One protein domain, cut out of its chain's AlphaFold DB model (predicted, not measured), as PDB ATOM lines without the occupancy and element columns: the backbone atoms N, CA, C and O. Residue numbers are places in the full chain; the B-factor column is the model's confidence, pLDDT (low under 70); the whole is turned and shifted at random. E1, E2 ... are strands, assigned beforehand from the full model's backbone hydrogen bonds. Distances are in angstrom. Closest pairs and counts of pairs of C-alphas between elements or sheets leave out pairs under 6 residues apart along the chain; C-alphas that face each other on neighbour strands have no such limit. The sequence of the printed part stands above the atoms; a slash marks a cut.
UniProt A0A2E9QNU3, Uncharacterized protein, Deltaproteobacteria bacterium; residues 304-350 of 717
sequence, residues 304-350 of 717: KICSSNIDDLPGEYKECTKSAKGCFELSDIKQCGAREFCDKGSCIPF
ATOM      1  N   LYS A 304     197.909 169.774 189.935       87.69
ATOM      2  CA  LYS A 304     197.307 170.190 188.664       87.69
ATOM      3  C   LYS A 304     196.606 169.006 188.007       87.69
ATOM      4  O   LYS A 304     197.139 167.904 187.999       87.69
ATOM      5  N   ILE A 305     195.439 169.248 187.422       86.69
ATOM      6  CA  ILE A 305     194.624 168.244 186.731       86.69
ATOM      7  C   ILE A 305     194.286 168.796 185.345       86.69
ATOM      8  O   ILE A 305     193.828 169.934 185.236       86.69
ATOM      9  N   CYS A 306     194.530 168.021 184.284       88.06
ATOM     10  CA  CYS A 306     194.192 168.445 182.923       88.06
ATOM     11  C   CYS A 306     192.674 168.503 182.714       88.06
ATOM     12  O   CYS A 306     191.933 167.662 183.216       88.06
ATOM     13  N   SER A 307     192.237 169.503 181.951       87.06
ATOM     14  CA  SER A 307     190.845 169.744 181.565       87.06
ATOM     15  C   SER A 307     190.628 169.675 180.043       87.06
ATOM     16  O   SER A 307     189.476 169.668 179.617       87.06
ATOM     17  N   SER A 308     191.701 169.613 179.244       86.38
ATOM     18  CA  SER A 308     191.686 169.359 177.792       86.38
ATOM     19  C   SER A 308     192.207 167.956 177.456       86.38
ATOM     20  O   SER A 308     192.762 167.272 178.320       86.38
ATOM     21  N   ASN A 309     192.097 167.540 176.190       83.00
ATOM     22  CA  ASN A 309     192.763 166.330 175.704       83.00
ATOM     23  C   ASN A 309     194.262 166.578 175.458       83.00
ATOM     24  O   ASN A 309     194.735 167.718 175.439       83.00
ATOM     25  N   ILE A 310     194.993 165.488 175.208       79.00
ATOM     26  CA  ILE A 310     196.431 165.495 174.899       79.00
ATOM     27  C   ILE A 310     196.758 166.124 173.525       79.00
ATOM     28  O   ILE A 310     197.873 166.586 173.311       79.00
ATOM     29  N   ASP A 311     195.778 166.197 172.615       75.38
ATOM     30  CA  ASP A 311     195.913 166.757 171.257       75.38
ATOM     31  C   ASP A 311     195.408 168.211 171.125       75.38
ATOM     32  O   ASP A 311     195.328 168.750 170.009       75.38
ATOM     33  N   ASP A 312     195.016 168.835 172.239       80.50
ATOM     34  CA  ASP A 312     194.456 170.188 172.287       80.50
ATOM     35  C   ASP A 312     195.538 171.220 172.640       80.50
ATOM     36  O   ASP A 312     196.311 171.041 173.583       80.50
ATOM     37  N   LEU A 313     195.596 172.310 171.864       80.12
ATOM     38  CA  LEU A 313     196.581 173.383 172.014       80.12
ATOM     39  C   LEU A 313     195.911 174.773 171.956       80.12
ATOM     40  O   LEU A 313     195.220 175.053 170.973       80.12
ATOM     41  N   PRO A 314     196.159 175.667 172.936       84.38
ATOM     42  CA  PRO A 314     196.861 175.400 174.194       84.38
ATOM     43  C   PRO A 314     196.078 174.409 175.068       84.38
ATOM     44  O   PRO A 314     194.853 174.470 175.137       84.38
ATOM     45  N   GLY A 315     196.792 173.514 175.750       86.44
ATOM     46  CA  GLY A 315     196.188 172.604 176.718       86.44
ATOM     47  C   GLY A 315     195.614 173.351 177.923       86.44
ATOM     48  O   GLY A 315     196.098 174.422 178.296       86.44
ATOM     49  N   GLU A 316     194.603 172.777 178.566       90.69
ATOM     50  CA  GLU A 316     193.905 173.386 179.701       90.69
ATOM     51  C   GLU A 316     194.083 172.556 180.974       90.69
ATOM     52  O   GLU A 316     194.067 171.324 180.933       90.69
ATOM     53  N   TYR A 317     194.223 173.217 182.124       90.12
ATOM     54  CA  TYR A 317     194.352 172.579 183.433       90.12
ATOM     55  C   TYR A 317     193.658 173.376 184.545       90.12
ATOM     56  O   TYR A 317     193.408 174.574 184.424       90.12
ATOM     57  N   LYS A 318     193.369 172.706 185.660       90.88
ATOM     58  CA  LYS A 318     192.890 173.302 186.914       90.88
ATOM     59  C   LYS A 318     193.820 172.914 188.057       90.88
ATOM     60  O   LYS A 318     194.467 171.869 188.004       90.88
ATOM     61  N   GLU A 319     193.887 173.738 189.093       88.69
ATOM     62  CA  GLU A 319     194.635 173.450 190.319       88.69
ATOM     63  C   GLU A 319     193.676 173.045 191.437       88.69
ATOM     64  O   GLU A 319     192.756 173.786 191.769       88.69
ATOM     65  N   CYS A 320     193.901 171.872 192.027       86.81
ATOM     66  CA  CYS A 320     193.240 171.443 193.250       86.81
ATOM     67  C   CYS A 320     194.001 171.988 194.461       86.81
ATOM     68  O   CYS A 320     195.204 171.761 194.604       86.81
ATOM     69  N   THR A 321     193.300 172.682 195.353       83.81
ATOM     70  CA  THR A 321     193.848 173.253 196.590       83.81
ATOM     71  C   THR A 321     192.936 172.932 197.773       83.81
ATOM     72  O   THR A 321     191.805 172.488 197.585       83.81
ATOM     73  N   LYS A 322     193.418 173.121 199.007       81.44
ATOM     74  CA  LYS A 322     192.571 173.050 200.206       81.44
ATOM     75  C   LYS A 322     192.175 174.455 200.635       81.44
ATOM     76  O   LYS A 322     193.055 175.295 200.821       81.44
ATOM     77  N   SER A 323     190.884 174.698 200.832       74.88
ATOM     78  CA  SER A 323     190.411 175.970 201.374       74.88
ATOM     79  C   SER A 323     190.631 176.062 202.884       74.88
ATOM     80  O   SER A 323     190.983 175.085 203.549       74.88
ATOM     81  N   ALA A 324     190.400 177.246 203.457       71.38
ATOM     82  CA  ALA A 324     190.592 177.500 204.889       71.38
ATOM     83  C   ALA A 324     189.723 176.611 205.810       71.38
ATOM     84  O   ALA A 324     190.008 176.508 206.999       71.38
ATOM     85  N   LYS A 325     188.683 175.956 205.269       68.00
ATOM     86  CA  LYS A 325     187.835 174.977 205.973       68.00
ATOM     87  C   LYS A 325     188.337 173.528 205.866       68.00
ATOM     88  O   LYS A 325     187.719 172.630 206.424       68.00
ATOM     89  N   GLY A 326     189.427 173.281 205.138       68.56
ATOM     90  CA  GLY A 326     189.999 171.950 204.912       68.56
ATOM     91  C   GLY A 326     189.389 171.158 203.746       68.56
ATOM     92  O   GLY A 326     189.934 170.109 203.403       68.56
ATOM     93  N   CYS A 327     188.319 171.653 203.114       76.88
ATOM     94  CA  CYS A 327     187.721 171.042 201.925       76.88
ATOM     95  C   CYS A 327     188.634 171.222 200.692       76.88
ATOM     96  O   CYS A 327     189.359 172.213 200.589       76.88
ATOM     97  N   PHE A 328     188.590 170.276 199.750       80.12
ATOM     98  CA  PHE A 328     189.291 170.384 198.466       80.12
ATOM     99  C   PHE A 328     188.468 171.191 197.453       80.12
ATOM    100  O   PHE A 328     187.275 170.945 197.295       80.12
ATOM    101  N   GLU A 329     189.108 172.124 196.750       82.19
ATOM    102  CA  GLU A 329     188.488 173.039 195.785       82.19
ATOM    103  C   GLU A 329     189.355 173.153 194.516       82.19
ATOM    104  O   GLU A 329     190.585 173.218 194.592       82.19
ATOM    105  N   LEU A 330     188.708 173.172 193.345       85.44
ATOM    106  CA  LEU A 330     189.352 173.364 192.040       85.44
ATOM    107  C   LEU A 330     189.352 174.843 191.642       85.44
ATOM    108  O   LEU A 330     188.330 175.517 191.766       85.44
ATOM    109  N   SER A 331     190.464 175.318 191.080       85.38
ATOM    110  CA  SER A 331     190.552 176.639 190.456       85.38
ATOM    111  C   SER A 331     189.721 176.750 189.172       85.38
ATOM    112  O   SER A 331     189.345 175.750 188.549       85.38
ATOM    113  N   ASP A 332     189.564 177.988 188.699       87.69
ATOM    114  CA  ASP A 332     189.210 178.273 187.308       87.69
ATOM    115  C   ASP A 332     190.189 177.616 186.319       87.69
ATOM    116  O   ASP A 332     191.314 177.236 186.676       87.69
ATOM    117  N   ILE A 333     189.751 177.485 185.064       88.00
ATOM    118  CA  ILE A 333     190.557 176.926 183.973       88.00
ATOM    119  C   ILE A 333     191.754 177.840 183.690       88.00
ATOM    120  O   ILE A 333     191.599 179.033 183.428       88.00
ATOM    121  N   LYS A 334     192.951 177.256 183.703       88.19
ATOM    122  CA  LYS A 334     194.215 177.877 183.304       88.19
ATOM    123  C   LYS A 334     194.705 177.236 182.009       88.19
ATOM    124  O   LYS A 334     194.555 176.033 181.813       88.19
ATOM    125  N   GLN A 335     195.318 178.034 181.144       88.62
ATOM    126  CA  GLN A 335     195.883 177.564 179.878       88.62
ATOM    127  C   GLN A 335     197.395 177.337 179.997       88.62
ATOM    128  O   GLN A 335     198.096 178.054 180.718       88.62
ATOM    129  N   CYS A 336     197.886 176.324 179.291       87.69
ATOM    130  CA  CYS A 336     199.297 176.110 178.998       87.69
ATOM    131  C   CYS A 336     199.800 177.113 177.939       87.69
ATOM    132  O   CYS A 336     199.032 177.910 177.392       87.69
ATOM    133  N   GLY A 337     201.099 177.094 177.632       83.81
ATOM    134  CA  GLY A 337     201.664 177.888 176.543       83.81
ATOM    135  C   GLY A 337     201.038 177.557 175.181       83.81
ATOM    136  O   GLY A 337     200.548 176.458 174.938       83.81
ATOM    137  N   ALA A 338     201.099 178.502 174.237       79.31
ATOM    138  CA  ALA A 338     200.422 178.400 172.934       79.31
ATOM    139  C   ALA A 338     200.857 177.213 172.040       79.31
ATOM    140  O   ALA A 338     200.216 176.939 171.027       79.31
ATOM    141  N   ARG A 339     201.955 176.524 172.383       82.56
ATOM    142  CA  ARG A 339     202.418 175.279 171.741       82.56
ATOM    143  C   ARG A 339     202.639 174.151 172.757       82.56
ATOM    144  O   ARG A 339     203.507 173.307 172.559       82.56
ATOM    145  N   GLU A 340     201.875 174.147 173.841       87.06
ATOM    146  CA  GLU A 340     201.922 173.127 174.887       87.06
ATOM    147  C   GLU A 340     200.549 172.468 175.045       87.06
ATOM    148  O   GLU A 340     199.527 173.156 175.046       87.06
ATOM    149  N   PHE A 341     200.533 171.148 175.208       85.81
ATOM    150  CA  PHE A 341     199.347 170.381 175.601       85.81
ATOM    151  C   PHE A 341     199.440 170.005 177.084       85.81
ATOM    152  O   PHE A 341     200.524 170.059 177.671       85.81
ATOM    153  N   CYS A 342     198.323 169.624 177.704       87.38
ATOM    154  CA  CYS A 342     198.324 169.137 179.083       87.38
ATOM    155  C   CYS A 342     198.354 167.601 179.109       87.38
ATOM    156  O   CYS A 342     197.444 166.965 178.585       87.38
ATOM    157  N   ASP A 343     199.356 167.007 179.764       89.69
ATOM    158  CA  ASP A 343     199.340 165.598 180.191       89.69
ATOM    159  C   ASP A 343     199.615 165.515 181.698       89.69
ATOM    160  O   ASP A 343     200.536 166.154 182.209       89.69
ATOM    161  N   LYS A 344     198.792 164.750 182.427       84.56
ATOM    162  CA  LYS A 344     198.903 164.507 183.886       84.56
ATOM    163  C   LYS A 344     199.198 165.768 184.723       84.56
ATOM    164  O   LYS A 344     200.043 165.765 185.613       84.56
ATOM    165  N   GLY A 345     198.514 166.869 184.409       82.00
ATOM    166  CA  GLY A 345     198.645 168.160 185.098       82.00
ATOM    167  C   GLY A 345     199.848 169.016 184.683       82.00
ATOM    168  O   GLY A 345     200.020 170.114 185.212       82.00
ATOM    169  N   SER A 346     200.674 168.549 183.748       86.62
ATOM    170  CA  SER A 346     201.865 169.250 183.264       86.62
ATOM    171  C   SER A 346     201.669 169.765 181.841       86.62
ATOM    172  O   SER A 346     201.147 169.057 180.983       86.62
ATOM    173  N   CYS A 347     202.124 170.989 181.585       87.62
ATOM    174  CA  CYS A 347     202.177 171.556 180.241       87.62
ATOM    175  C   CYS A 347     203.435 171.044 179.525       87.62
ATOM    176  O   CYS A 347     204.548 171.283 179.996       87.62
ATOM    177  N   ILE A 348     203.263 170.319 178.418       86.44
ATOM    178  CA  ILE A 348     204.352 169.689 177.659       86.44
ATOM    179  C   ILE A 348     204.469 170.354 176.279       86.44
ATOM    180  O   ILE A 348     203.474 170.404 175.552       86.44
ATOM    181  N   PRO A 349     205.661 170.838 175.871       84.06
ATOM    182  CA  PRO A 349     205.880 171.396 174.538       84.06
ATOM    183  C   PRO A 349     205.611 170.389 173.416       84.06
ATOM    184  O   PRO A 349     206.177 169.296 173.383       84.06
ATOM    185  N   PHE A 350     204.783 170.783 172.453       80.94
ATOM    186  CA  PHE A 350     204.428 169.964 171.303       80.94
ATOM    187  C   PHE A 350     205.488 170.033 170.196       80.94
ATOM    188  O   PHE A 350     205.734 171.086 169.592       80.94
TER     189      PHE A 350
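Overview. This is residues 304 to 350 of the 717 residues of an uncharacterized protein of Deltaproteobacteria bacterium (UniProt A0A2E9QNU3). A thin rod of two small strand units placed end to end: a narrow three-stranded sheet, E1, E2 and E3, built along the long strand E2, and a short hairpin, E4 and E5, near the end where E2 begins. The tip of the hairpin of E2 and E3 makes the other end of the rod. The 47 printed residues hold no named helix and five named strands, E1 to E5 in chain order, with 21 residues; the class is all strand, with under half of the residues in named elements. The sheets run E1, E2, E3 and E4, E5, both antiparallel. The whole is only just loose, close to compact, with a radius of gyration of the C-alphas of 11.7 A and spans of 39 by 15 by 13 A.

Along the chain. E1, residues 304 to 306, begins at C-alpha 304 (197.307, 170.190, 188.664). E2, residues 316 to 322, is 20.6 A long and ends at C-alpha 322 (192.571, 173.050, 200.206). E3 is residues 328 to 330, and E4 is residues 340 to 343, 9.6 A. E5, residues 346 to 349, 9.8 A, ends at C-alpha 349 (205.880, 171.396, 174.538).

Arrangement. E1, E2 and E3 form a meander, each strand the antiparallel neighbour of the one before. The pairing is staggered: E2 pairs with E1 over 317 to 319 and with E3 over 320 to 322. N 305 and O 318 are 2.9 A apart, and N 329 and O 321 2.8 A, within hydrogen-bond range. Residues 316 to 317 of E2 also pair, antiparallel, with 334 to 335. In the hairpin of E4 and E5, N 346 and O 343 are 2.9 A apart. The closest C-alphas of E1 and E4, Cys 306 and Cys 342, are 5.7 A apart. E3 is apart from E4 and E5.

Size, cuts and confidence. The C-alphas farthest apart, Lys 325 and Phe 350, are 38.8 A apart. The printed part has no cut, and no link is long. Residues 325 to 326 are under pLDDT 70.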